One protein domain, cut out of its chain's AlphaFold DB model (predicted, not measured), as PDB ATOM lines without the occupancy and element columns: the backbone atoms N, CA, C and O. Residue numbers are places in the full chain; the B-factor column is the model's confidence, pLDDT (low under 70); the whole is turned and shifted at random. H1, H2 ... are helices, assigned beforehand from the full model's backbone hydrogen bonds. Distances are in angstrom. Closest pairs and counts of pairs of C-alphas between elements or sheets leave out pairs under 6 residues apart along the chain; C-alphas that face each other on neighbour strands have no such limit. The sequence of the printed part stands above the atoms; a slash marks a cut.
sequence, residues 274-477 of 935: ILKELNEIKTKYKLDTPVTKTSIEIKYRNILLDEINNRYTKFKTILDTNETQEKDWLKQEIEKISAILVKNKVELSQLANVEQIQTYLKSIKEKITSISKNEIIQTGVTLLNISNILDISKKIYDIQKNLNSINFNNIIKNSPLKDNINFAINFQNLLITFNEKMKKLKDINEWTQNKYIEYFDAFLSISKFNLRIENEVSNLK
ATOM      1  N   ILE A 274     178.299 228.113 280.316       73.31
ATOM      2  CA  ILE A 274     179.563 227.340 280.296       73.31
ATOM      3  C   ILE A 274     180.825 228.166 279.998       73.31
ATOM      4  O   ILE A 274     181.914 227.784 280.430       73.31
ATOM      5  N   LEU A 275     180.717 229.325 279.333       78.38
ATOM      6  CA  LEU A 275     181.889 230.157 279.016       78.38
ATOM      7  C   LEU A 275     182.649 230.606 280.277       78.38
ATOM      8  O   LEU A 275     183.881 230.646 280.275       78.38
ATOM      9  N   LYS A 276     181.933 230.908 281.368       76.81
ATOM     10  CA  LYS A 276     182.538 231.295 282.652       76.81
ATOM     11  C   LYS A 276     183.327 230.144 283.294       76.81
ATOM     12  O   LYS A 276     184.505 230.311 283.592       76.81
ATOM     13  N   GLU A 277     182.706 228.970 283.425       76.19
ATOM     14  CA  GLU A 277     183.330 227.740 283.945       76.19
ATOM     15  C   GLU A 277     184.610 227.393 283.169       76.19
ATOM     16  O   GLU A 277     185.668 227.163 283.760       76.19
ATOM     17  N   LEU A 278     184.551 227.436 281.834       79.31
ATOM     18  CA  LEU A 278     185.714 227.161 280.996       79.31
ATOM     19  C   LEU A 278     186.796 228.241 281.103       79.31
ATOM     20  O   LEU A 278     187.969 227.890 281.036       79.31
ATOM     21  N   ASN A 279     186.456 229.518 281.310       79.69
ATOM     22  CA  ASN A 279     187.447 230.570 281.575       79.69
ATOM     23  C   ASN A 279     188.159 230.380 282.924       79.69
ATOM     24  O   ASN A 279     189.382 230.537 282.999       79.69
ATOM     25  N   GLU A 280     187.426 230.005 283.974       80.44
ATOM     26  CA  GLU A 280     187.992 229.721 285.297       80.44
ATOM     27  C   GLU A 280     188.946 228.511 285.230       80.44
ATOM     28  O   GLU A 280     190.110 228.623 285.629       80.44
ATOM     29  N   ILE A 281     188.522 227.404 284.605       79.69
ATOM     30  CA  ILE A 281     189.366 226.218 284.355       79.69
ATOM     31  C   ILE A 281     190.583 226.574 283.481       79.69
ATOM     32  O   ILE A 281     191.717 226.220 283.821       79.69
ATOM     33  N   LYS A 282     190.380 227.311 282.379       80.62
ATOM     34  CA  LYS A 282     191.440 227.734 281.447       80.62
ATOM     35  C   LYS A 282     192.533 228.537 282.145       80.62
ATOM     36  O   LYS A 282     193.718 228.287 281.910       80.62
ATOM     37  N   THR A 283     192.129 229.469 283.006       81.19
ATOM     38  CA  THR A 283     193.022 230.339 283.780       81.19
ATOM     39  C   THR A 283     193.762 229.542 284.851       81.19
ATOM     40  O   THR A 283     194.993 229.565 284.901       81.19
ATOM     41  N   LYS A 284     193.027 228.775 285.664       82.56
ATOM     42  CA  LYS A 284     193.557 227.996 286.793       82.56
ATOM     43  C   LYS A 284     194.590 226.955 286.366       82.56
ATOM     44  O   LYS A 284     195.650 226.850 286.979       82.56
ATOM     45  N   TYR A 285     194.309 226.232 285.283       79.88
ATOM     46  CA  TYR A 285     195.183 225.183 284.752       79.88
ATOM     47  C   TYR A 285     196.115 225.649 283.628       79.88
ATOM     48  O   TYR A 285     196.827 224.825 283.045       79.88
ATOM     49  N   LYS A 286     196.132 226.956 283.324       80.12
ATOM     50  CA  LYS A 286     196.994 227.586 282.311       80.12
ATOM     51  C   LYS A 286     196.988 226.798 280.994       80.12
ATOM     52  O   LYS A 286     198.015 226.290 280.545       80.12
ATOM     53  N   LEU A 287     195.812 226.620 280.388       76.44
ATOM     54  CA  LEU A 287     195.678 225.775 279.187       76.44
ATOM     55  C   LEU A 287     196.451 226.319 277.970       76.44
ATOM     56  O   LEU A 287     196.816 225.546 277.091       76.44
ATOM     57  N   ASP A 288     196.754 227.621 277.952       68.62
ATOM     58  CA  ASP A 288     197.545 228.262 276.894       68.62
ATOM     59  C   ASP A 288     199.072 228.157 277.082       68.62
ATOM     60  O   ASP A 288     199.801 228.455 276.137       68.62
ATOM     61  N   THR A 289     199.587 227.725 278.245       71.06
ATOM     62  CA  THR A 289     201.041 227.527 278.420       71.06
ATOM     63  C   THR A 289     201.494 226.156 277.902       71.06
ATOM     64  O   THR A 289     200.743 225.183 278.048       71.06
ATOM     65  N   PRO A 290     202.730 226.037 277.373       64.75
ATOM     66  CA  PRO A 290     203.345 224.748 277.060       64.75
ATOM     67  C   PRO A 290     203.340 223.786 278.255       64.75
ATOM     68  O   PRO A 290     203.334 224.207 279.414       64.75
ATOM     69  N   VAL A 291     203.350 222.487 277.965       67.81
ATOM     70  CA  VAL A 291     203.377 221.431 278.985       67.81
ATOM     71  C   VAL A 291     204.819 221.134 279.379       67.81
ATOM     72  O   VAL A 291     205.674 220.951 278.512       67.81
ATOM     73  N   THR A 292     205.087 221.029 280.680       66.62
ATOM     74  CA  THR A 292     206.345 220.476 281.190       66.62
ATOM     75  C   THR A 292     206.547 219.067 280.623       66.62
ATOM     76  O   THR A 292     205.656 218.222 280.721       66.62
ATOM     77  N   LYS A 293     207.709 218.785 280.026       69.38
ATOM     78  CA  LYS A 293     207.971 217.516 279.325       69.38
ATOM     79  C   LYS A 293     208.328 216.369 280.291       69.38
ATOM     80  O   LYS A 293     209.386 215.766 280.177       69.38
ATOM     81  N   THR A 294     207.441 216.058 281.244       71.00
ATOM     82  CA  THR A 294     207.525 214.860 282.106       71.00
ATOM     83  C   THR A 294     206.353 213.916 281.826       71.00
ATOM     84  O   THR A 294     205.239 214.365 281.558       71.00
ATOM     85  N   SER A 295     206.560 212.593 281.904       69.25
ATOM     86  CA  SER A 295     205.505 211.607 281.581       69.25
ATOM     87  C   SER A 295     204.259 211.753 282.477       69.25
ATOM     88  O   SER A 295     203.134 211.577 282.012       69.25
ATOM     89  N   ILE A 296     204.433 212.153 283.746       75.25
ATOM     90  CA  ILE A 296     203.316 212.411 284.673       75.25
ATOM     91  C   ILE A 296     202.511 213.643 284.233       75.25
ATOM     92  O   ILE A 296     201.283 213.591 284.221       75.25
ATOM     93  N   GLU A 297     203.168 214.740 283.849       79.00
ATOM     94  CA  GLU A 297     202.478 215.971 283.437       79.00
ATOM     95  C   GLU A 297     201.841 215.848 282.047       79.00
ATOM     96  O   GLU A 297     200.736 216.351 281.845       79.00
ATOM     97  N   ILE A 298     202.463 215.096 281.133       79.69
ATOM     98  CA  ILE A 298     201.902 214.720 279.825       79.69
ATOM     99  C   ILE A 298     200.602 213.910 280.005       79.69
ATOM    100  O   ILE A 298     199.566 214.245 279.420       79.69
ATOM    101  N   LYS A 299     200.604 212.882 280.864       80.94
ATOM    102  CA  LYS A 299     199.404 212.070 281.153       80.94
ATOM    103  C   LYS A 299     198.325 212.871 281.868       80.94
ATOM    104  O   LYS A 299     197.160 212.827 281.481       80.94
ATOM    105  N   TYR A 300     198.717 213.672 282.854       84.19
ATOM    106  CA  TYR A 300     197.811 214.557 283.581       84.19
ATOM    107  C   TYR A 300     197.139 215.597 282.666       84.19
ATOM    108  O   TYR A 300     195.928 215.799 282.750       84.19
ATOM    109  N   ARG A 301     197.890 216.219 281.743       85.12
ATOM    110  CA  ARG A 301     197.351 217.178 280.763       85.12
ATOM    111  C   ARG A 301     196.434 216.509 279.738       85.12
ATOM    112  O   ARG A 301     195.442 217.123 279.355       85.12
ATOM    113  N   ASN A 302     196.718 215.266 279.337       83.12
ATOM    114  CA  ASN A 302     195.806 214.469 278.511       83.12
ATOM    115  C   ASN A 302     194.447 214.277 279.208       83.12
ATOM    116  O   ASN A 302     193.432 214.649 278.629       83.12
ATOM    117  N   ILE A 303     194.438 213.792 280.459       82.50
ATOM    118  CA  ILE A 303     193.208 213.603 281.258       82.50
ATOM    119  C   ILE A 303     192.432 214.922 281.383       82.50
ATOM    120  O   ILE A 303     191.236 214.970 281.107       82.50
ATOM    121  N   LEU A 304     193.122 216.010 281.745       85.69
ATOM    122  CA  LEU A 304     192.538 217.348 281.867       85.69
ATOM    123  C   LEU A 304     191.823 217.795 280.578       85.69
ATOM    124  O   LEU A 304     190.686 218.259 280.637       85.69
ATOM    125  N   LEU A 305     192.468 217.651 279.417       84.81
ATOM    126  CA  LEU A 305     191.890 218.059 278.133       84.81
ATOM    127  C   LEU A 305     190.762 217.132 277.658       84.81
ATOM    128  O   LEU A 305     189.845 217.608 276.988       84.81
ATOM    129  N   ASP A 306     190.803 215.844 278.002       83.50
ATOM    130  CA  ASP A 306     189.728 214.901 277.679       83.50
ATOM    131  C   ASP A 306     188.446 215.244 278.445       83.50
ATOM    132  O   ASP A 306     187.391 215.400 277.830       83.50
ATOM    133  N   GLU A 307     188.514 215.450 279.766       79.81
ATOM    134  CA  GLU A 307     187.323 215.820 280.543       79.81
ATOM    135  C   GLU A 307     186.745 217.182 280.115       79.81
ATOM    136  O   GLU A 307     185.526 217.315 280.021       79.81
ATOM    137  N   ILE A 308     187.586 218.171 279.783       81.19
ATOM    138  CA  ILE A 308     187.135 219.493 279.306       81.19
ATOM    139  C   ILE A 308     186.416 219.391 277.952       81.19
ATOM    140  O   ILE A 308     185.330 219.951 277.781       81.19
ATOM    141  N   ASN A 309     186.983 218.664 276.984       82.44
ATOM    142  CA  ASN A 309     186.342 218.495 275.677       82.44
ATOM    143  C   ASN A 309     185.058 217.648 275.778       82.44
ATOM    144  O   ASN A 309     184.072 217.950 275.098       82.44
ATOM    145  N   ASN A 310     185.016 216.656 276.674       78.56
ATOM    146  CA  ASN A 310     183.800 215.900 276.987       78.56
ATOM    147  C   ASN A 310     182.722 216.790 277.633       78.56
ATOM    148  O   ASN A 310     181.558 216.722 277.233       78.56
ATOM    149  N   ARG A 311     183.096 217.655 278.589       76.75
ATOM    150  CA  ARG A 311     182.203 218.625 279.249       76.75
ATOM    151  C   ARG A 311     181.555 219.565 278.235       76.75
ATOM    152  O   ARG A 311     180.331 219.677 278.235       76.75
ATOM    153  N   TYR A 312     182.347 220.155 277.334       77.06
ATOM    154  CA  TYR A 312     181.827 220.972 276.233       77.06
ATOM    155  C   TYR A 312     180.857 220.191 275.340       77.06
ATOM    156  O   TYR A 312     179.734 220.635 275.110       77.06
ATOM    157  N   THR A 313     181.269 219.010 274.870       76.00
ATOM    158  CA  THR A 313     180.482 218.224 273.908       76.00
ATOM    159  C   THR A 313     179.119 217.835 274.486       76.00
ATOM    160  O   THR A 313     178.106 218.032 273.817       76.00
ATOM    161  N   LYS A 314     179.067 217.377 275.751       74.69
ATOM    162  CA  LYS A 314     177.803 217.067 276.448       74.69
ATOM    163  C   LYS A 314     176.881 218.303 276.557       74.69
ATOM    164  O   LYS A 314     175.678 218.164 276.372       74.69
ATOM    165  N   PHE A 315     177.422 219.501 276.819       73.62
ATOM    166  CA  PHE A 315     176.639 220.749 276.891       73.62
ATOM    167  C   PHE A 315     176.097 221.198 275.534       73.62
ATOM    168  O   PHE A 315     174.937 221.604 275.439       73.62
ATOM    169  N   LYS A 316     176.926 221.118 274.487       76.19
ATOM    170  CA  LYS A 316     176.546 221.521 273.131       76.19
ATOM    171  C   LYS A 316     175.303 220.767 272.656       76.19
ATOM    172  O   LYS A 316     174.355 221.391 272.201       76.19
ATOM    173  N   THR A 317     175.260 219.448 272.861       74.44
ATOM    174  CA  THR A 317     174.107 218.606 272.491       74.44
ATOM    175  C   THR A 317     172.782 219.071 273.110       74.44
ATOM    176  O   THR A 317     171.753 219.012 272.438       74.44
ATOM    177  N   ILE A 318     172.788 219.568 274.354       71.94
ATOM    178  CA  ILE A 318     171.579 220.089 275.020       71.94
ATOM    179  C   ILE A 318     171.161 221.429 274.405       71.94
ATOM    180  O   ILE A 318     170.003 221.624 274.064       71.94
ATOM    181  N   LEU A 319     172.104 222.356 274.235       71.69
ATOM    182  CA  LEU A 319     171.812 223.724 273.783       71.69
ATOM    183  C   LEU A 319     171.639 223.850 272.252       71.69
ATOM    184  O   LEU A 319     171.352 224.944 271.756       71.69
ATOM    185  N   ASP A 320     171.798 222.748 271.513       72.62
ATOM    186  CA  ASP A 320     171.515 222.601 270.077       72.62
ATOM    187  C   ASP A 320     170.235 221.779 269.774       72.62
ATOM    188  O   ASP A 320     169.830 221.712 268.612       72.62
ATOM    189  N   THR A 321     169.579 221.156 270.767       68.38
ATOM    190  CA  THR A 321     168.327 220.392 270.554       68.38
ATOM    191  C   THR A 321     167.065 221.269 270.635       68.38
ATOM    192  O   THR A 321     167.115 222.432 271.032       68.38
ATOM    193  N   ASN A 322     165.914 220.743 270.187       65.50
ATOM    194  CA  ASN A 322     164.607 221.402 270.347       65.50
ATOM    195  C   ASN A 322     163.847 220.882 271.581       65.50
ATOM    196  O   ASN A 322     164.142 219.796 272.060       65.50
ATOM    197  N   GLU A 323     162.842 221.613 272.077       65.06
ATOM    198  CA  GLU A 323     162.208 221.344 273.387       65.06
ATOM    199  C   GLU A 323     161.665 219.909 273.559       65.06
ATOM    200  O   GLU A 323     161.750 219.326 274.641       65.06
ATOM    201  N   THR A 324     161.145 219.295 272.492       66.38
ATOM    202  CA  THR A 324     160.695 217.894 272.522       66.38
ATOM    203  C   THR A 324     161.878 216.940 272.706       66.38
ATOM    204  O   THR A 324     161.833 216.040 273.544       66.38
ATOM    205  N   GLN A 325     162.965 217.172 271.965       70.25
ATOM    206  CA  GLN A 325     164.208 216.401 272.059       70.25
ATOM    207  C   GLN A 325     164.944 216.650 273.384       70.25
ATOM    208  O   GLN A 325     165.473 215.701 273.956       70.25
ATOM    209  N   GLU A 326     164.927 217.878 273.911       71.88
ATOM    210  CA  GLU A 326     165.463 218.232 275.231       71.88
ATOM    211  C   GLU A 326     164.770 217.399 276.335       71.88
ATOM    212  O   GLU A 326     165.438 216.808 277.186       71.88
ATOM    213  N   LYS A 327     163.431 217.280 276.303       76.75
ATOM    214  CA  LYS A 327     162.656 216.494 277.289       76.75
ATOM    215  C   LYS A 327     162.883 214.986 277.176       76.75
ATOM    216  O   LYS A 327     162.905 214.306 278.202       76.75
ATOM    217  N   ASP A 328     163.071 214.449 275.973       79.62
ATOM    218  CA  ASP A 328     163.406 213.029 275.796       79.62
ATOM    219  C   ASP A 328     164.871 212.724 276.146       79.62
ATOM    220  O   ASP A 328     165.146 211.688 276.755       79.62
ATOM    221  N   TRP A 329     165.796 213.652 275.883       80.88
ATOM    222  CA  TRP A 329     167.175 213.573 276.368       80.88
ATOM    223  C   TRP A 329     167.233 213.575 277.906       80.88
ATOM    224  O   TRP A 329     167.909 212.727 278.491       80.88
ATOM    225  N   LEU A 330     166.456 214.439 278.577       82.00
ATOM    226  CA  LEU A 330     166.341 214.442 280.042       82.00
ATOM    227  C   LEU A 330     165.880 213.076 280.584       82.00
ATOM    228  O   LEU A 330     166.459 212.585 281.553       82.00
ATOM    229  N   LYS A 331     164.880 212.430 279.960       84.12
ATOM    230  CA  LYS A 331     164.432 211.076 280.352       84.12
ATOM    231  C   LYS A 331     165.566 210.057 280.223       84.12
ATOM    232  O   LYS A 331     165.823 209.314 281.169       84.12
ATOM    233  N   GLN A 332     166.257 210.051 279.081       84.12
ATOM    234  CA  GLN A 332     167.357 209.123 278.805       84.12
ATOM    235  C   GLN A 332     168.519 209.300 279.790       84.12
ATOM    236  O   GLN A 332     169.032 208.310 280.313       84.12
ATOM    237  N   GLU A 333     168.911 210.539 280.100       84.94
ATOM    238  CA  GLU A 333     169.998 210.802 281.046       84.94
ATOM    239  C   GLU A 333     169.582 210.454 282.491       84.94
ATOM    240  O   GLU A 333     170.371 209.848 283.214       84.94
ATOM    241  N   ILE A 334     168.326 210.698 282.900       88.75
ATOM    242  CA  ILE A 334     167.788 210.230 284.197       88.75
ATOM    243  C   ILE A 334     167.843 208.703 284.308       88.75
ATOM    244  O   ILE A 334     168.257 208.174 285.344       88.75
ATOM    245  N   GLU A 335     167.440 207.973 283.267       86.81
ATOM    246  CA  GLU A 335     167.441 206.504 283.269       86.81
ATOM    247  C   GLU A 335     168.860 205.931 283.245       86.81
ATOM    248  O   GLU A 335     169.161 205.004 283.998       86.81
ATOM    249  N   LYS A 336     169.765 206.548 282.483       86.44
ATOM    250  CA  LYS A 336     171.199 206.236 282.455       86.44
ATOM    251  C   LYS A 336     171.871 206.460 283.812       86.44
ATOM    252  O   LYS A 336     172.535 205.550 284.307       86.44
ATOM    253  N   ILE A 337     171.664 207.614 284.453       88.88
ATOM    254  CA  ILE A 337     172.185 207.891 285.804       88.88
ATOM    255  C   ILE A 337     171.579 206.896 286.810       88.88
ATOM    256  O   ILE A 337     172.307 206.323 287.620       88.88
ATOM    257  N   SER A 338     170.275 206.608 286.724       87.38
ATOM    258  CA  SER A 338     169.612 205.614 287.585       87.38
ATOM    259  C   SER A 338     170.225 204.215 287.428       87.38
ATOM    260  O   SER A 338     170.530 203.559 288.425       87.38
ATOM    261  N   ALA A 339     170.481 203.772 286.194       85.38
ATOM    262  CA  ALA A 339     171.125 202.491 285.908       85.38
ATOM    263  C   ALA A 339     172.579 202.439 286.416       85.38
ATOM    264  O   ALA A 339     173.001 201.418 286.963       85.38
ATOM    265  N   ILE A 340     173.331 203.541 286.304       83.94
ATOM    266  CA  ILE A 340     174.686 203.682 286.866       83.94
ATOM    267  C   ILE A 340     174.659 203.561 288.400       83.94
ATOM    268  O   ILE A 340     175.480 202.835 288.966       83.94
ATOM    269  N   LEU A 341     173.701 204.205 289.072       83.88
ATOM    270  CA  LEU A 341     173.548 204.151 290.532       83.88
ATOM    271  C   LEU A 341     173.117 202.771 291.039       83.88
ATOM    272  O   LEU A 341     173.557 202.364 292.110       83.88
ATOM    273  N   VAL A 342     172.278 202.045 290.293       83.12
ATOM    274  CA  VAL A 342     171.900 200.662 290.631       83.12
ATOM    275  C   VAL A 342     173.085 199.718 290.424       83.12
ATOM    276  O   VAL A 342     173.444 198.978 291.338       83.12
ATOM    277  N   LYS A 343     173.728 199.765 289.248       82.56
ATOM    278  CA  LYS A 343     174.800 198.832 288.870       82.56
ATOM    279  C   LYS A 343     176.040 198.948 289.758       82.56
ATOM    280  O   LYS A 343     176.641 197.930 290.082       82.56
ATOM    281  N   ASN A 344     176.409 200.166 290.150       80.94
ATOM    282  CA  ASN A 344     177.661 200.446 290.856       80.94
ATOM    283  C   ASN A 344     177.410 201.002 292.280       80.94
ATOM    284  O   ASN A 344     178.238 201.743 292.807       80.94
ATOM    285  N   LYS A 345     176.259 200.683 292.911       78.19
ATOM    286  CA  LYS A 345     175.792 201.312 294.170       78.19
ATOM    287  C   LYS A 345     176.860 201.355 295.267       78.19
ATOM    288  O   LYS A 345     177.084 202.405 295.864       78.19
ATOM    289  N   VAL A 346     177.514 200.220 295.525       74.88
ATOM    290  CA  VAL A 346     178.542 200.086 296.573       74.88
ATOM    291  C   VAL A 346     179.748 200.976 296.269       74.88
ATOM    292  O   VAL A 346     180.192 201.717 297.140       74.88
ATOM    293  N   GLU A 347     180.220 200.946 295.023       76.88
ATOM    294  CA  GLU A 347     181.399 201.670 294.533       76.88
ATOM    295  C   GLU A 347     181.187 203.191 294.635       76.88
ATOM    296  O   GLU A 347     181.981 203.910 295.240       76.88
ATOM    297  N   LEU A 348     180.045 203.674 294.133       77.62
ATOM    298  CA  LEU A 348     179.692 205.095 294.120       77.62
ATOM    299  C   LEU A 348     179.371 205.640 295.522       77.62
ATOM    300  O   LEU A 348     179.695 206.789 295.817       77.62
ATOM    301  N   SER A 349     178.801 204.827 296.420       78.06
ATOM    302  CA  SER A 349     178.460 205.254 297.792       78.06
ATOM    303  C   SER A 349     179.665 205.624 298.670       78.06
ATOM    304  O   SER A 349     179.494 206.230 299.732       78.06
ATOM    305  N   GLN A 350     180.888 205.290 298.241       74.19
ATOM    306  CA  GLN A 350     182.129 205.694 298.911       74.19
ATOM    307  C   GLN A 350     182.584 207.112 298.524       74.19
ATOM    308  O   GLN A 350     183.335 207.722 299.281       74.19
ATOM    309  N   LEU A 351     182.118 207.636 297.383       76.44
ATOM    310  CA  LEU A 351     182.660 208.837 296.725       76.44
ATOM    311  C   LEU A 351     181.611 209.917 296.413       76.44
ATOM    312  O   LEU A 351     181.978 211.069 296.212       76.44
ATOM    313  N   ALA A 352     180.319 209.570 296.408       75.69
ATOM    314  CA  ALA A 352     179.216 210.491 296.141       75.69
ATOM    315  C   ALA A 352     178.002 210.219 297.049       75.69
ATOM    316  O   ALA A 352     177.791 209.103 297.539       75.69
ATOM    317  N   ASN A 353     177.157 211.237 297.240       79.88
ATOM    318  CA  ASN A 353     175.923 211.137 298.023       79.88
ATOM    319  C   ASN A 353     174.783 210.487 297.206       79.88
ATOM    320  O   ASN A 353     173.853 211.143 296.737       79.88
ATOM    321  N   VAL A 354     174.893 209.168 297.006       82.44
ATOM    322  CA  VAL A 354     173.978 208.335 296.196       82.44
ATOM    323  C   VAL A 354     172.502 208.525 296.564       82.44
ATOM    324  O   VAL A 354     171.656 208.532 295.671       82.44
ATOM    325  N   GLU A 355     172.182 208.702 297.846       81.38
ATOM    326  CA  GLU A 355     170.797 208.829 298.318       81.38
ATOM    327  C   GLU A 355     170.189 210.180 297.915       81.38
ATOM    328  O   GLU A 355     169.115 210.199 297.314       81.38
ATOM    329  N   GLN A 356     170.913 211.292 298.101       83.31
ATOM    330  CA  GLN A 356     170.483 212.606 297.598       83.31
ATOM    331  C   GLN A 356     170.281 212.607 296.075       83.31
ATOM    332  O   GLN A 356     169.321 213.201 295.582       83.31
ATOM    333  N   ILE A 357     171.151 211.921 295.321       86.38
ATOM    334  CA  ILE A 357     171.001 211.804 293.863       86.38
ATOM    335  C   ILE A 357     169.728 211.017 293.513       86.38
ATOM    336  O   ILE A 357     168.968 211.444 292.647       86.38
ATOM    337  N   GLN A 358     169.450 209.903 294.198       85.62
ATOM    338  CA  GLN A 358     168.228 209.116 293.981       85.62
ATOM    339  C   GLN A 358     166.956 209.918 294.304       85.62
ATOM    340  O   GLN A 358     165.997 209.870 293.529       85.62
ATOM    341  N   THR A 359     166.957 210.710 295.381       86.31
ATOM    342  CA  THR A 359     165.855 211.632 295.709       86.31
ATOM    343  C   THR A 359     165.664 212.696 294.624       86.31
ATOM    344  O   THR A 359     164.534 212.915 294.180       86.31
ATOM    345  N   TYR A 360     166.748 213.316 294.145       87.19
ATOM    346  CA  TYR A 360     166.693 214.322 293.081       87.19
ATOM    347  C   TYR A 360     166.127 213.738 291.777       87.19
ATOM    348  O   TYR A 360     165.121 214.240 291.272       87.19
ATOM    349  N   LEU A 361     166.694 212.630 291.283       88.75
ATOM    350  CA  LEU A 361     166.249 211.950 290.057       88.75
ATOM    351  C   LEU A 361     164.762 211.587 290.096       88.75
ATOM    352  O   LEU A 361     164.059 211.800 289.108       88.75
ATOM    353  N   LYS A 362     164.272 211.083 291.238       87.25
ATOM    354  CA  LYS A 362     162.849 210.787 291.433       87.25
ATOM    355  C   LYS A 362     161.997 212.052 291.273       87.25
ATOM    356  O   LYS A 362     161.079 212.058 290.459       87.25
ATOM    357  N   SER A 363     162.353 213.130 291.976       86.56
ATOM    358  CA  SER A 363     161.593 214.390 291.953       86.56
ATOM    359  C   SER A 363     161.542 215.065 290.574       86.56
ATOM    360  O   SER A 363     160.546 215.711 290.246       86.56
ATOM    361  N   ILE A 364     162.579 214.890 289.745       86.25
ATOM    362  CA  ILE A 364     162.589 215.359 288.354       86.25
ATOM    363  C   ILE A 364     161.759 214.429 287.461       86.25
ATOM    364  O   ILE A 364     160.950 214.916 286.671       86.25
ATOM    365  N   LYS A 365     161.890 213.099 287.599       85.31
ATOM    366  CA  LYS A 365     161.110 212.124 286.811       85.31
ATOM    367  C   LYS A 365     159.598 212.283 287.019       85.31
ATOM    368  O   LYS A 365     158.838 212.084 286.078       85.31
ATOM    369  N   GLU A 366     159.176 212.704 288.210       83.69
ATOM    370  CA  GLU A 366     157.777 213.012 288.548       83.69
ATOM    371  C   GLU A 366     157.264 214.345 287.957       83.69
ATOM    372  O   GLU A 366     156.053 214.537 287.868       83.69
ATOM    373  N   LYS A 367     158.151 215.255 287.526       86.00
ATOM    374  CA  LYS A 367     157.808 216.602 287.015       86.00
ATOM    375  C   LYS A 367     158.137 216.836 285.536       86.00
ATOM    376  O   LYS A 367     157.749 217.857 284.977       86.00
ATOM    377  N   ILE A 368     158.837 215.914 284.879       81.44
ATOM    378  CA  ILE A 368     159.435 216.103 283.543       81.44
ATOM    379  C   ILE A 368     158.454 216.487 282.417       81.44
ATOM    380  O   ILE A 368     158.868 217.022 281.391       81.44
ATOM    381  N   THR A 369     157.154 216.242 282.594       77.00
ATOM    382  CA  THR A 369     156.094 216.640 281.654       77.00
ATOM    383  C   THR A 369     155.653 218.103 281.790       77.00
ATOM    384  O   THR A 369     155.096 218.636 280.832       77.00
ATOM    385  N   SER A 370     155.904 218.756 282.930       77.81
ATOM    386  CA  SER A 370     155.461 220.127 283.243       77.81
ATOM    387  C   SER A 370     156.595 221.137 283.482       77.81
ATOM    388  O   SER A 370     156.316 222.318 283.669       77.81
ATOM    389  N   ILE A 371     157.857 220.700 283.435       78.88
ATOM    390  CA  ILE A 371     159.054 221.560 283.505       78.88
ATOM    391  C   ILE A 371     159.089 222.555 282.324       78.88
ATOM    392  O   ILE A 371     158.933 222.161 281.162       78.88
ATOM    393  N   SER A 372     159.318 223.840 282.622       77.31
ATOM    394  CA  SER A 372     159.427 224.924 281.631       77.31
ATOM    395  C   SER A 372     160.810 224.983 280.970       77.31
ATOM    396  O   SER A 372     161.793 224.514 281.539       77.31
ATOM    397  N   LYS A 373     160.934 225.600 279.785       71.00
ATOM    398  CA  LYS A 373     162.184 225.570 278.998       71.00
ATOM    399  C   LYS A 373     163.443 226.045 279.747       71.00
ATOM    400  O   LYS A 373     164.508 225.451 279.595       71.00
ATOM    401  N   ASN A 374     163.340 227.061 280.601       71.38
ATOM    402  CA  ASN A 374     164.491 227.517 281.389       71.38
ATOM    403  C   ASN A 374     164.874 226.496 282.479       71.38
ATOM    404  O   ASN A 374     166.058 226.261 282.727       71.38
ATOM    405  N   GLU A 375     163.883 225.835 283.079       76.25
ATOM    406  CA  GLU A 375     164.092 224.749 284.038       76.25
ATOM    407  C   GLU A 375     164.609 223.467 283.360       76.25
ATOM    408  O   GLU A 375     165.379 222.746 283.987       76.25
ATOM    409  N   ILE A 376     164.263 223.189 282.090       76.31
ATOM    410  CA  ILE A 376     164.855 222.088 281.296       76.31
ATOM    411  C   ILE A 376     166.373 222.252 281.262       76.31
ATOM    412  O   ILE A 376     167.095 221.320 281.613       76.31
ATOM    413  N   ILE A 377     166.859 223.436 280.873       72.31
ATOM    414  CA  ILE A 377     168.295 223.713 280.735       72.31
ATOM    415  C   ILE A 377     168.990 223.590 282.097       72.31
ATOM    416  O   ILE A 377     169.980 222.869 282.213       72.31
ATOM    417  N   GLN A 378     168.445 224.200 283.154       76.69
ATOM    418  CA  GLN A 378     169.013 224.108 284.509       76.69
ATOM    419  C   GLN A 378     169.008 222.670 285.061       76.69
ATOM    420  O   GLN A 378     169.988 222.224 285.666       76.69
ATOM    421  N   THR A 379     167.941 221.909 284.809       80.88
ATOM    422  CA  THR A 379     167.844 220.486 285.165       80.88
ATOM    423  C   THR A 379     168.856 219.662 284.373       80.88
ATOM    424  O   THR A 379     169.540 218.820 284.948       80.88
ATOM    425  N   GLY A 380     169.025 219.934 283.077       78.06
ATOM    426  CA  GLY A 380     169.997 219.264 282.215       78.06
ATOM    427  C   GLY A 380     171.441 219.530 282.630       78.06
ATOM    428  O   GLY A 380     172.222 218.589 282.738       78.06
ATOM    429  N   VAL A 381     171.778 220.776 282.977       76.19
ATOM    430  CA  VAL A 381     173.067 221.145 283.591       76.19
ATOM    431  C   VAL A 381     173.288 220.382 284.899       76.19
ATOM    432  O   VAL A 381     174.360 219.815 285.109       76.19
ATOM    433  N   THR A 382     172.270 220.300 285.759       81.38
ATOM    434  CA  THR A 382     172.360 219.594 287.048       81.38
ATOM    435  C   THR A 382     172.534 218.082 286.859       81.38
ATOM    436  O   THR A 382     173.376 217.464 287.514       81.38
ATOM    437  N   LEU A 383     171.817 217.476 285.909       84.62
ATOM    438  CA  LEU A 383     171.979 216.068 285.539       84.62
ATOM    439  C   LEU A 383     173.333 215.801 284.869       84.62
ATOM    440  O   LEU A 383     173.931 214.768 285.151       84.62
ATOM    441  N   LEU A 384     173.876 216.725 284.069       78.44
ATOM    442  CA  LEU A 384     175.247 216.625 283.554       78.44
ATOM    443  C   LEU A 384     176.297 216.728 284.664       78.44
ATOM    444  O   LEU A 384     177.298 216.012 284.604       78.44
ATOM    445  N   ASN A 385     176.086 217.576 285.675       77.31
ATOM    446  CA  ASN A 385     176.958 217.643 286.849       77.31
ATOM    447  C   ASN A 385     176.954 216.291 287.578       77.31
ATOM    448  O   ASN A 385     178.017 215.705 287.758       77.31
ATOM    449  N   ILE A 386     175.772 215.747 287.892       81.94
ATOM    450  CA  ILE A 386     175.601 214.420 288.513       81.94
ATOM    451  C   ILE A 386     176.243 213.314 287.657       81.94
ATOM    452  O   ILE A 386     177.039 212.528 288.162       81.94
ATOM    453  N   SER A 387     175.939 213.267 286.357       81.50
ATOM    454  CA  SER A 387     176.463 212.290 285.393       81.50
ATOM    455  C   SER A 387     177.994 212.297 285.361       81.50
ATOM    456  O   SER A 387     178.625 211.260 285.559       81.50
ATOM    457  N   ASN A 388     178.604 213.481 285.232       74.31
ATOM    458  CA  ASN A 388     180.058 213.642 285.283       74.31
ATOM    459  C   ASN A 388     180.638 213.249 286.654       74.31
ATOM    460  O   ASN A 388     181.690 212.620 286.706       74.31
ATOM    461  N   ILE A 389     179.971 213.592 287.759       76.75
ATOM    462  CA  ILE A 389     180.409 213.260 289.123       76.75
ATOM    463  C   ILE A 389     180.419 211.742 289.353       76.75
ATOM    464  O   ILE A 389     181.355 211.232 289.972       76.75
ATOM    465  N   LEU A 390     179.454 210.997 288.802       78.06
ATOM    466  CA  LEU A 390     179.439 209.530 288.859       78.06
ATOM    467  C   LEU A 390     180.446 208.888 287.889       78.06
ATOM    468  O   LEU A 390     181.152 207.965 288.298       78.06
ATOM    469  N   ASP A 391     180.574 209.397 286.655       74.62
ATOM    470  CA  ASP A 391     181.624 208.990 285.698       74.62
ATOM    471  C   ASP A 391     183.019 209.121 286.350       74.62
ATOM    472  O   ASP A 391     183.860 208.224 286.257       74.62
ATOM    473  N   ILE A 392     183.256 210.231 287.057       70.88
ATOM    474  CA  ILE A 392     184.504 210.530 287.767       70.88
ATOM    475  C   ILE A 392     184.656 209.691 289.044       70.88
ATOM    476  O   ILE A 392     185.731 209.132 289.265       70.88
ATOM    477  N   SER A 393     183.602 209.547 289.857       74.75
ATOM    478  CA  SER A 393     183.597 208.654 291.031       74.75
ATOM    479  C   SER A 393     184.060 207.253 290.634       74.75
ATOM    480  O   SER A 393     184.936 206.675 291.272       74.75
ATOM    481  N   LYS A 394     183.531 206.728 289.521       76.19
ATOM    482  CA  LYS A 394     183.918 205.413 289.022       76.19
ATOM    483  C   LYS A 394     185.394 205.352 288.621       76.19
ATOM    484  O   LYS A 394     186.076 204.422 289.036       76.19
ATOM    485  N   LYS A 395     185.914 206.347 287.885       72.00
ATOM    486  CA  LYS A 395     187.350 206.426 287.530       72.00
ATOM    487  C   LYS A 395     188.242 206.379 288.778       72.00
ATOM    488  O   LYS A 395     189.248 205.677 288.787       72.00
ATOM    489  N   ILE A 396     187.858 207.085 289.839       70.75
ATOM    490  CA  ILE A 396     188.590 207.125 291.114       70.75
ATOM    491  C   ILE A 396     188.508 205.786 291.865       70.75
ATOM    492  O   ILE A 396     189.510 205.339 292.422       70.75
ATOM    493  N   TYR A 397     187.357 205.112 291.843       75.69
ATOM    494  CA  TYR A 397     187.204 203.781 292.436       75.69
ATOM    495  C   TYR A 397     187.976 202.696 291.664       75.69
ATOM    496  O   TYR A 397     188.661 201.879 292.276       75.69
ATOM    497  N   ASP A 398     187.941 202.717 290.326       73.19
ATOM    498  CA  ASP A 398     188.747 201.828 289.477       73.19
ATOM    499  C   ASP A 398     190.260 202.038 289.757       73.19
ATOM    500  O   ASP A 398     191.010 201.066 289.867       73.19
ATOM    501  N   ILE A 399     190.700 203.282 290.006       66.62
ATOM    502  CA  ILE A 399     192.053 203.592 290.507       66.62
ATOM    503  C   ILE A 399     192.301 202.988 291.902       66.62
ATOM    504  O   ILE A 399     193.296 202.287 292.089       66.62
ATOM    505  N   GLN A 400     191.421 203.217 292.885       72.75
ATOM    506  CA  GLN A 400     191.576 202.679 294.247       72.75
ATOM    507  C   GLN A 400     191.715 201.149 294.232       72.75
ATOM    508  O   GLN A 400     192.565 200.579 294.916       72.75
ATOM    509  N   LYS A 401     190.894 200.483 293.418       72.19
ATOM    510  CA  LYS A 401     190.890 199.035 293.202       72.19
ATOM    511  C   LYS A 401     192.206 198.546 292.597       72.19
ATOM    512  O   LYS A 401     192.752 197.553 293.079       72.19
ATOM    513  N   ASN A 402     192.751 199.263 291.613       66.88
ATOM    514  CA  ASN A 402     194.071 198.971 291.055       66.88
ATOM    515  C   ASN A 402     195.171 199.110 292.119       66.88
ATOM    516  O   ASN A 402     195.970 198.187 292.268       66.88
ATOM    517  N   LEU A 403     195.173 200.187 292.914       62.41
ATOM    518  CA  LEU A 403     196.147 200.385 293.997       62.41
ATOM    519  C   LEU A 403     196.056 199.286 295.072       62.41
ATOM    520  O   LEU A 403     197.073 198.704 295.448       62.41
ATOM    521  N   ASN A 404     194.840 198.935 295.500       66.06
ATOM    522  CA  ASN A 404     194.580 197.861 296.466       66.06
ATOM    523  C   ASN A 404     194.968 196.461 295.945       66.06
ATOM    524  O   ASN A 404     195.206 195.561 296.747       66.06
ATOM    525  N   SER A 405     195.033 196.254 294.624       61.78
ATOM    526  CA  SER A 405     195.399 194.956 294.029       61.78
ATOM    527  C   SER A 405     196.897 194.624 294.119       61.78
ATOM    528  O   SER A 405     197.293 193.472 293.919       61.78
ATOM    529  N   ILE A 406     197.751 195.609 294.418       60.06
ATOM    530  CA  ILE A 406     199.206 195.439 294.399       60.06
ATOM    531  C   ILE A 406     199.669 194.799 295.717       60.06
ATOM    532  O   ILE A 406     199.821 195.458 296.743       60.06
ATOM    533  N   ASN A 407     199.928 193.492 295.694       58.56
ATOM    534  CA  ASN A 407     200.363 192.743 296.875       58.56
ATOM    535  C   ASN A 407     201.859 192.963 297.204       58.56
ATOM    536  O   ASN A 407     202.715 192.127 296.896       58.56
ATOM    537  N   PHE A 408     202.171 194.069 297.887       56.09
ATOM    538  CA  PHE A 408     203.527 194.371 298.369       56.09
ATOM    539  C   PHE A 408     204.072 193.353 299.383       56.09
ATOM    540  O   PHE A 408     205.283 193.162 299.467       56.09
ATOM    541  N   ASN A 409     203.209 192.639 300.112       52.56
ATOM    542  CA  ASN A 409     203.652 191.645 301.095       52.56
ATOM    543  C   ASN A 409     204.319 190.427 300.434       52.56
ATOM    544  O   ASN A 409     205.211 189.827 301.032       52.56
ATOM    545  N   ASN A 410     203.938 190.077 299.200       50.81
ATOM    546  CA  ASN A 410     204.652 189.066 298.412       50.81
ATOM    547  C   ASN A 410     205.973 189.605 297.843       50.81
ATOM    548  O   ASN A 410     206.953 188.871 297.801       50.81
ATOM    549  N   ILE A 411     206.006 190.883 297.453       49.53
ATOM    550  CA  ILE A 411     207.197 191.565 296.922       49.53
ATOM    551  C   ILE A 411     208.329 191.633 297.962       49.53
ATOM    552  O   ILE A 411     209.480 191.344 297.650       49.53
ATOM    553  N   ILE A 412     208.013 191.995 299.209       50.88
ATOM    554  CA  ILE A 412     209.026 192.205 300.259       50.88
ATOM    555  C   ILE A 412     209.546 190.869 300.818       50.88
ATOM    556  O   ILE A 412     210.713 190.768 301.191       50.88
ATOM    557  N   LYS A 413     208.701 189.827 300.864       50.22
ATOM    558  CA  LYS A 413     208.962 188.563 301.583       50.22
ATOM    559  C   LYS A 413     210.265 187.846 301.214       50.22
ATOM    560  O   LYS A 413     210.834 187.194 302.090       50.22
ATOM    561  N   ASN A 414     210.704 187.975 299.963       47.06
ATOM    562  CA  ASN A 414     211.875 187.285 299.413       47.06
ATOM    563  C   ASN A 414     213.080 188.220 299.182       47.06
ATOM    564  O   ASN A 414     214.131 187.759 298.745       47.06
ATOM    565  N   SER A 415     212.943 189.523 299.450       50.34
ATOM    566  CA  SER A 415     213.989 190.510 299.165       50.34
ATOM    567  C   SER A 415     215.100 190.491 300.228       50.34
ATOM    568  O   SER A 415     214.784 190.430 301.418       50.34
ATOM    569  N   PRO A 416     216.390 190.659 299.866       46.00
ATOM    570  CA  PRO A 416     217.471 190.862 300.840       46.00
ATOM    571  C   PRO A 416     217.334 192.168 301.646       46.00
ATOM    572  O   PRO A 416     218.050 192.367 302.620       46.00
ATOM    573  N   LEU A 417     216.418 193.058 301.249       50.72
ATOM    574  CA  LEU A 417     216.123 194.334 301.910       50.72
ATOM    575  C   LEU A 417     215.005 194.223 302.965       50.72
ATOM    576  O   LEU A 417     214.687 195.212 303.616       50.72
ATOM    577  N   LYS A 418     214.413 193.034 303.142       53.41
ATOM    578  CA  LYS A 418     213.259 192.755 304.018       53.41
ATOM    579  C   LYS A 418     213.390 193.294 305.448       53.41
ATOM    580  O   LYS A 418     212.386 193.711 306.020       53.41
ATOM    581  N   ASP A 419     214.600 193.287 306.001       47.66
ATOM    582  CA  ASP A 419     214.862 193.666 307.394       47.66
ATOM    583  C   ASP A 419     215.270 195.150 307.551       47.66
ATOM    584  O   ASP A 419     215.497 195.610 308.669       47.66
ATOM    585  N   ASN A 420     215.345 195.923 306.454       52.00
ATOM    586  CA  ASN A 420     215.748 197.334 306.459       52.00
ATOM    587  C   ASN A 420     214.660 198.272 305.895       52.00
ATOM    588  O   ASN A 420     214.340 198.251 304.709       52.00
ATOM    589  N   ILE A 421     214.214 199.196 306.755       51.94
ATOM    590  CA  ILE A 421     213.269 200.306 306.515       51.94
ATOM    591  C   ILE A 421     211.774 199.946 306.409       51.94
ATOM    592  O   ILE A 421     211.335 198.987 305.782       51.94
ATOM    593  N   ASN A 422     210.981 200.858 306.981       53.59
ATOM    594  CA  ASN A 422     209.520 200.996 306.968       53.59
ATOM    595  C   ASN A 422     208.877 201.171 305.566       53.59
ATOM    596  O   ASN A 422     207.893 201.895 305.421       53.59
ATOM    597  N   PHE A 423     209.385 200.517 304.519       52.53
ATOM    598  CA  PHE A 423     208.850 200.607 303.152       52.53
ATOM    599  C   PHE A 423     207.351 200.251 303.090       52.53
ATOM    600  O   PHE A 423     206.564 200.978 302.483       52.53
ATOM    601  N   ALA A 424     206.933 199.201 303.809       53.62
ATOM    602  CA  ALA A 424     205.525 198.822 303.932       53.62
ATOM    603  C   ALA A 424     204.663 199.919 304.587       53.62
ATOM    604  O   ALA A 424     203.561 200.185 304.112       53.62
ATOM    605  N   ILE A 425     205.167 200.593 305.630       55.25
ATOM    606  CA  ILE A 425     204.441 201.665 306.335       55.25
ATOM    607  C   ILE A 425     204.359 202.923 305.458       55.25
ATOM    608  O   ILE A 425     203.295 203.523 305.341       55.25
ATOM    609  N   ASN A 426     205.444 203.288 304.768       58.06
ATOM    610  CA  ASN A 426     205.437 204.411 303.829       58.06
ATOM    611  C   ASN A 426     204.420 204.203 302.695       58.06
ATOM    612  O   ASN A 426     203.706 205.142 302.340       58.06
ATOM    613  N   PHE A 427     204.292 202.979 302.166       60.31
ATOM    614  CA  PHE A 427     203.272 202.678 301.161       60.31
ATOM    615  C   PHE A 427     201.848 202.614 301.746       60.31
ATOM    616  O   PHE A 427     200.910 203.140 301.146       60.31
ATOM    617  N   GLN A 428     201.662 202.039 302.939       65.75
ATOM    618  CA  GLN A 428     200.368 202.065 303.636       65.75
ATOM    619  C   GLN A 428     199.891 203.502 303.885       65.75
ATOM    620  O   GLN A 428     198.720 203.808 303.670       65.75
ATOM    621  N   ASN A 429     200.794 204.411 304.251       65.19
ATOM    622  CA  ASN A 429     200.448 205.801 304.524       65.19
ATOM    623  C   ASN A 429     200.206 206.621 303.239       65.19
ATOM    624  O   ASN A 429     199.354 207.514 303.249       65.19
ATOM    625  N   LEU A 430     200.841 206.279 302.106       64.06
ATOM    626  CA  LEU A 430     200.418 206.756 300.776       64.06
ATOM    627  C   LEU A 430     198.967 206.350 300.477       64.06
ATOM    628  O   LEU A 430     198.171 207.182 300.038       64.06
ATOM    629  N   LEU A 431     198.608 205.093 300.757       66.19
ATOM    630  CA  LEU A 431     197.257 204.568 300.542       66.19
ATOM    631  C   LEU A 431     196.228 205.209 301.494       66.19
ATOM    632  O   LEU A 431     195.119 205.532 301.069       66.19
ATOM    633  N   ILE A 432     196.589 205.472 302.755       72.44
ATOM    634  CA  ILE A 432     195.766 206.255 303.696       72.44
ATOM    635  C   ILE A 432     195.556 207.676 303.155       72.44
ATOM    636  O   ILE A 432     194.413 208.104 303.022       72.44
ATOM    637  N   THR A 433     196.623 208.359 302.731       72.12
ATOM    638  CA  THR A 433     196.555 209.710 302.138       72.12
ATOM    639  C   THR A 433     195.675 209.743 300.880       72.12
ATOM    640  O   THR A 433     194.947 210.710 300.645       72.12
ATOM    641  N   PHE A 434     195.708 208.686 300.062       70.94
ATOM    642  CA  PHE A 434     194.818 208.521 298.912       70.94
ATOM    643  C   PHE A 434     193.352 208.392 299.360       70.94
ATOM    644  O   PHE A 434     192.501 209.167 298.918       70.94
ATOM    645  N   ASN A 435     193.063 207.487 300.301       73.38
ATOM    646  CA  ASN A 435     191.721 207.284 300.859       73.38
ATOM    647  C   ASN A 435     191.164 208.548 301.553       73.38
ATOM    648  O   ASN A 435     189.966 208.812 301.473       73.38
ATOM    649  N   GLU A 436     191.999 209.361 302.203       76.44
ATOM    650  CA  GLU A 436     191.592 210.644 302.798       76.44
ATOM    651  C   GLU A 436     191.236 211.701 301.750       76.44
ATOM    652  O   GLU A 436     190.223 212.388 301.896       76.44
ATOM    653  N   LYS A 437     192.019 211.817 300.669       75.06
ATOM    654  CA  LYS A 437     191.687 212.711 299.547       75.06
ATOM    655  C   LYS A 437     190.372 212.307 298.884       75.06
ATOM    656  O   LYS A 437     189.577 213.180 298.556       75.06
ATOM    657  N   MET A 438     190.119 211.005 298.749       74.62
ATOM    658  CA  MET A 438     188.850 210.486 298.236       74.62
ATOM    659  C   MET A 438     187.651 210.804 299.134       74.62
ATOM    660  O   MET A 438     186.618 211.211 298.612       74.62
ATOM    661  N   LYS A 439     187.767 210.662 300.466       74.81
ATOM    662  CA  LYS A 439     186.664 210.977 301.401       74.81
ATOM    663  C   LYS A 439     186.117 212.391 301.182       74.81
ATOM    664  O   LYS A 439     184.906 212.552 301.093       74.81
ATOM    665  N   LYS A 440     187.007 213.370 300.971       73.81
ATOM    666  CA  LYS A 440     186.634 214.774 300.734       73.81
ATOM    667  C   LYS A 440     185.711 214.986 299.531       73.81
ATOM    668  O   LYS A 440     184.986 215.968 299.528       73.81
ATOM    669  N   LEU A 441     185.699 214.093 298.535       73.81
ATOM    670  CA  LEU A 441     184.758 214.172 297.408       73.81
ATOM    671  C   LEU A 441     183.316 213.885 297.827       73.81
ATOM    672  O   LEU A 441     182.396 214.534 297.338       73.81
ATOM    673  N   LYS A 442     183.123 212.947 298.762       74.19
ATOM    674  CA  LYS A 442     181.801 212.587 299.285       74.19
ATOM    675  C   LYS A 442     181.189 213.711 300.130       74.19
ATOM    676  O   LYS A 442     179.968 213.810 300.215       74.19
ATOM    677  N   ASP A 443     182.034 214.561 300.709       73.94
ATOM    678  CA  ASP A 443     181.630 215.724 301.505       73.94
ATOM    679  C   ASP A 443     181.178 216.919 300.629       73.94
ATOM    680  O   ASP A 443     180.521 217.839 301.129       73.94
ATOM    681  N   ILE A 444     181.460 216.896 299.315       72.25
ATOM    682  CA  ILE A 444     180.981 217.887 298.336       72.25
ATOM    683  C   ILE A 444     179.501 217.611 298.035       72.25
ATOM    684  O   ILE A 444     179.135 216.931 297.077       72.25
ATOM    685  N   ASN A 445     178.642 218.138 298.904       66.00
ATOM    686  CA  ASN A 445     177.192 218.139 298.733       66.00
ATOM    687  C   ASN A 445     176.749 219.277 297.792       66.00
ATOM    688  O   ASN A 445     177.451 220.281 297.656       66.00
ATOM    689  N   GLU A 446     175.547 219.129 297.224       68.88
ATOM    690  CA  GLU A 446     174.938 219.969 296.174       68.88
ATOM    691  C   GLU A 446     175.565 219.839 294.773       68.88
ATOM    692  O   GLU A 446     176.771 219.700 294.591       68.88
ATOM    693  N   TRP A 447     174.716 219.929 293.743       71.25
ATOM    694  CA  TRP A 447     175.074 219.656 292.340       71.25
ATOM    695  C   TRP A 447     175.154 220.926 291.475       71.25
ATOM    696  O   TRP A 447     174.939 220.882 290.262       71.25
ATOM    697  N   THR A 448     175.438 222.072 292.099       71.81
ATOM    698  CA  THR A 448     175.571 223.377 291.430       71.81
ATOM    699  C   THR A 448     176.854 223.465 290.593       71.81
ATOM    700  O   THR A 448     177.786 222.680 290.764       71.81
ATOM    701  N   GLN A 449     176.936 224.447 289.689       68.88
ATOM    702  CA  GLN A 449     178.116 224.646 288.836       68.88
ATOM    703  C   GLN A 449     179.400 224.901 289.645       68.88
ATOM    704  O   GLN A 449     180.432 224.293 289.368       68.88
ATOM    705  N   ASN A 450     179.324 225.713 290.704       73.12
ATOM    706  CA  ASN A 450     180.464 225.970 291.592       73.12
ATOM    707  C   ASN A 450     180.941 224.682 292.291       73.12
ATOM    708  O   ASN A 450     182.143 224.446 292.400       73.12
ATOM    709  N   LYS A 451     180.004 223.817 292.712       76.12
ATOM    710  CA  LYS A 451     180.316 222.518 293.329       76.12
ATOM    711  C   LYS A 451     180.890 221.509 292.337       76.12
ATOM    712  O   LYS A 451     181.775 220.738 292.703       76.12
ATOM    713  N   TYR A 452     180.476 221.560 291.071       75.25
ATOM    714  CA  TYR A 452     181.124 220.789 290.009       75.25
ATOM    715  C   TYR A 452     182.598 221.191 289.819       75.25
ATOM    716  O   TYR A 452     183.439 220.304 289.688       75.25
ATOM    717  N   ILE A 453     182.936 222.487 289.872       76.12
ATOM    718  CA  ILE A 453     184.334 222.955 289.782       76.12
ATOM    719  C   ILE A 453     185.158 222.453 290.982       76.12
ATOM    720  O   ILE A 453     186.221 221.866 290.782       76.12
ATOM    721  N   GLU A 454     184.643 222.586 292.208       78.81
ATOM    722  CA  GLU A 454     185.288 222.081 293.437       78.81
ATOM    723  C   GLU A 454     185.565 220.564 293.368       78.81
ATOM    724  O   GLU A 454     186.650 220.092 293.720       78.81
ATOM    725  N   TYR A 455     184.610 219.796 292.835       75.44
ATOM    726  CA  TYR A 455     184.737 218.353 292.626       75.44
ATOM    727  C   TYR A 455     185.739 218.002 291.509       75.44
ATOM    728  O   TYR A 455     186.543 217.075 291.647       75.44
ATOM    729  N   PHE A 456     185.727 218.755 290.405       76.31
ATOM    730  CA  PHE A 456     186.646 218.608 289.272       76.31
ATOM    731  C   PHE A 456     188.104 218.879 289.679       76.31
ATOM    732  O   PHE A 456     188.998 218.100 289.334       76.31
ATOM    733  N   ASP A 457     188.337 219.917 290.487       78.56
ATOM    734  CA  ASP A 457     189.645 220.228 291.070       78.56
ATOM    735  C   ASP A 457     190.185 219.067 291.920       78.56
ATOM    736  O   ASP A 457     191.349 218.661 291.797       78.56
ATOM    737  N   ALA A 458     189.332 218.522 292.792       77.00
ATOM    738  CA  ALA A 458     189.678 217.434 293.695       77.00
ATOM    739  C   ALA A 458     189.954 216.123 292.935       77.00
ATOM    740  O   ALA A 458     190.957 215.462 293.217       77.00
ATOM    741  N   PHE A 459     189.154 215.794 291.915       77.06
ATOM    742  CA  PHE A 459     189.434 214.689 290.990       77.06
ATOM    743  C   PHE A 459     190.804 214.832 290.326       77.06
ATOM    744  O   PHE A 459     191.604 213.902 290.379       77.06
ATOM    745  N   LEU A 460     191.117 216.000 289.761       77.69
ATOM    746  CA  LEU A 460     192.401 216.230 289.101       77.69
ATOM    747  C   LEU A 460     193.583 216.132 290.079       77.69
ATOM    748  O   LEU A 460     194.634 215.593 289.721       77.69
ATOM    749  N   SER A 461     193.414 216.588 291.323       77.00
ATOM    750  CA  SER A 461     194.403 216.401 292.395       77.00
ATOM    751  C   SER A 461     194.627 214.917 292.728       77.00
ATOM    752  O   SER A 461     195.770 214.479 292.885       77.00
ATOM    753  N   ILE A 462     193.557 214.115 292.758       75.12
ATOM    754  CA  ILE A 462     193.616 212.661 292.971       75.12
ATOM    755  C   ILE A 462     194.258 211.953 291.770       75.12
ATOM    756  O   ILE A 462     195.140 211.121 291.967       75.12
ATOM    757  N   SER A 463     193.915 212.317 290.530       75.50
ATOM    758  CA  SER A 463     194.521 211.753 289.315       75.50
ATOM    759  C   SER A 463     196.015 212.053 289.208       75.50
ATOM    760  O   SER A 463     196.794 211.149 288.908       75.50
ATOM    761  N   LYS A 464     196.450 213.288 289.509       76.81
ATOM    762  CA  LYS A 464     197.882 213.639 289.539       76.81
ATOM    763  C   LYS A 464     198.630 212.864 290.631       76.81
ATOM    764  O   LYS A 464     199.760 212.434 290.411       76.81
ATOM    765  N   PHE A 465     197.998 212.655 291.787       74.56
ATOM    766  CA  PHE A 465     198.563 211.863 292.882       74.56
ATOM    767  C   PHE A 465     198.633 210.364 292.537       74.56
ATOM    768  O   PHE A 465     199.642 209.728 292.830       74.56
ATOM    769  N   ASN A 466     197.637 209.817 291.831       72.88
ATOM    770  CA  ASN A 466     197.678 208.442 291.329       72.88
ATOM    771  C   ASN A 466     198.800 208.225 290.305       72.88
ATOM    772  O   ASN A 466     199.586 207.301 290.469       72.88
ATOM    773  N   LEU A 467     198.938 209.101 289.302       74.81
ATOM    774  CA  LEU A 467     200.009 208.995 288.298       74.81
ATOM    775  C   LEU A 467     201.415 209.005 288.930       74.81
ATOM    776  O   LEU A 467     202.330 208.367 288.408       74.81
ATOM    777  N   ARG A 468     201.591 209.681 290.077       74.31
ATOM    778  CA  ARG A 468     202.819 209.588 290.885       74.31
ATOM    779  C   ARG A 468     202.990 208.195 291.501       74.31
ATOM    780  O   ARG A 468     204.066 207.621 291.368       74.31
ATOM    781  N   ILE A 469     201.951 207.644 292.134       69.94
ATOM    782  CA  ILE A 469     201.997 206.308 292.754       69.94
ATOM    783  C   ILE A 469     202.217 205.215 291.695       69.94
ATOM    784  O   ILE A 469     203.080 204.363 291.881       69.94
ATOM    785  N   GLU A 470     201.518 205.250 290.558       71.38
ATOM    786  CA  GLU A 470     201.718 204.298 289.452       71.38
ATOM    787  C   GLU A 470     203.163 204.311 288.929       71.38
ATOM    788  O   GLU A 470     203.737 203.250 288.663       71.38
ATOM    789  N   ASN A 471     203.778 205.495 288.828       73.19
ATOM    790  CA  ASN A 471     205.177 205.638 288.433       73.19
ATOM    791  C   ASN A 471     206.142 205.088 289.500       73.19
ATOM    792  O   ASN A 471     207.028 204.305 289.153       73.19
ATOM    793  N   GLU A 472     205.948 205.419 290.784       70.38
ATOM    794  CA  GLU A 472     206.723 204.832 291.891       70.38
ATOM    795  C   GLU A 472     206.640 203.299 291.859       70.38
ATOM    796  O   GLU A 472     207.664 202.624 291.859       70.38
ATOM    797  N   VAL A 473     205.438 202.724 291.741       69.12
ATOM    798  CA  VAL A 473     205.233 201.264 291.709       69.12
ATOM    799  C   VAL A 473     205.868 200.614 290.479       69.12
ATOM    800  O   VAL A 473     206.455 199.536 290.593       69.12
ATOM    801  N   SER A 474     205.785 201.249 289.308       71.94
ATOM    802  CA  SER A 474     206.447 200.775 288.086       71.94
ATOM    803  C   SER A 474     207.970 200.732 288.252       71.94
ATOM    804  O   SER A 474     208.616 199.748 287.893       71.94
ATOM    805  N   ASN A 475     208.548 201.770 288.854       71.62
ATOM    806  CA  ASN A 475     209.990 201.877 289.065       71.62
ATOM    807  C   ASN A 475     210.487 200.971 290.205       71.62
ATOM    808  O   ASN A 475     211.551 200.370 290.073       71.62
ATOM    809  N   LEU A 476     209.683 200.771 291.254       71.00
ATOM    810  CA  LEU A 476     209.933 199.776 292.300       71.00
ATOM    811  C   LEU A 476     209.987 198.356 291.721       71.00
ATOM    812  O   LEU A 476     210.937 197.636 292.011       71.00
ATOM    813  N   LYS A 477     209.032 197.961 290.864       70.62
ATOM    814  CA  LYS A 477     209.045 196.638 290.199       70.62
ATOM    815  C   LYS A 477     210.340 196.398 289.417       70.62
ATOM    816  O   LYS A 477     211.000 195.391 289.653       70.62
TER     817      LYS A 477
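AT A GLANCE: This is residues 274 to 477 of the 935 residues of an uncharacterized protein of Mycoplasma hyosynoviae (UniProt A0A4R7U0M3). An elongated up-and-down bundle of helices is built round the long helix H6, with H2 and H9 packed on it towards one side and H3 and the short H4 towards another; H5 packs on H3, H8 on H9, and H1 runs loosely beside H2. At one end of the long axis, the short H7 and the turn back into H8 make a tip, where residues 413 to 422 stick out. The printed part has 204 residues with nine named helices, H1 to H9 in order along the chain, and no named strand; its class is all helix. The whole is only just loose, close to compact, with a radius of gyration of the C-alphas of 20.2 A, and it spans 70 by 40 by 22 A, only just elongated.

IN THESE COORDINATES: Find C-alpha 274 at (179.563, 227.340, 280.296); from there H1 runs to residue 284. Go on to C-alpha 295 at (205.505, 211.607, 281.581), where H2 begins; it holds residues 295 to 319 and is 36.6 A long. H3, residues 323 to 343, covers 30.1 A, and H4, residues 345 to 348, follows at once. H5 takes residues 354 to 365, 16.4 A. Then comes the longest helix, H6, residues 373 to 404, 46.1 A from first to last C-alpha. H7 is residues 408 to 413, and H8, residues 423 to 442, measures 29.8 A. H9, residues 449 to 477, runs 41.7 A and ends at C-alpha 477, at (209.045, 196.638, 290.199).

HOW THE PARTS SIT: Begin at H6, the hub, which touches four helices. It touches H3 the same way at a shallow tilt of 26 degrees, and there the closest C-alphas, of Ile 337 and Ser 387, are 6.1 A apart. It touches H9 the same way at a shallow tilt of 18 degrees, closest at the C-alphas of Asn 385 and Tyr 452, 6.1 A. With residues 377 to 384 alone it touches residues 314 to 319 of H2, closest at the C-alphas of Ile 318 and Gly 380, 7.4 A. With residues 390 to 397 alone it touches H4, where the C-alphas of Leu 348 and Ser 393 come closest, 6.1 A. Now look outward: H5 touches H3, opposite ways at a shallow tilt of 29 degrees, with the C-alphas of Ile 334 and Leu 361 closest at 6.3 A. H2 with residues 296 to 304 alone touches H9, closest at the C-alphas of Ile 296 and Leu 467, 6.0 A. H8 and H9 form a helical hairpin, opposite ways at 16 degrees, a shallow tilt; the closest C-alphas, of Leu 441 and Tyr 455, are 6.4 A apart. H1 and H2 form another, but only just touch, with 3 pairs of C-alphas within 8 A. H7 touches no helix; it is close to H8 but not clearly touching, with the C-alphas of Phe 408 and Ala 424 closest at 7.4 A. H1 and H6 are apart. In H1, H3, H5, H6, H7 and H9 every O i to N i+4 pair is within hydrogen-bond range; H2 has 20 of 21, H8 has 14 of 16, and H4 is too short for such a pair.

THE WHOLE: The two C-alphas farthest apart, those of Ser 370 and Pro 416, are 70.8 A apart. Without residues 413 to 422, which stand free, the body spans 62 by 39 by 22 A. The printed part has no cut, and no link is long. The mean pLDDT of the printed part is 73.9; look for low confidence above all at residues 402 to 431, which are under 70, and note the mean of 52 over H7.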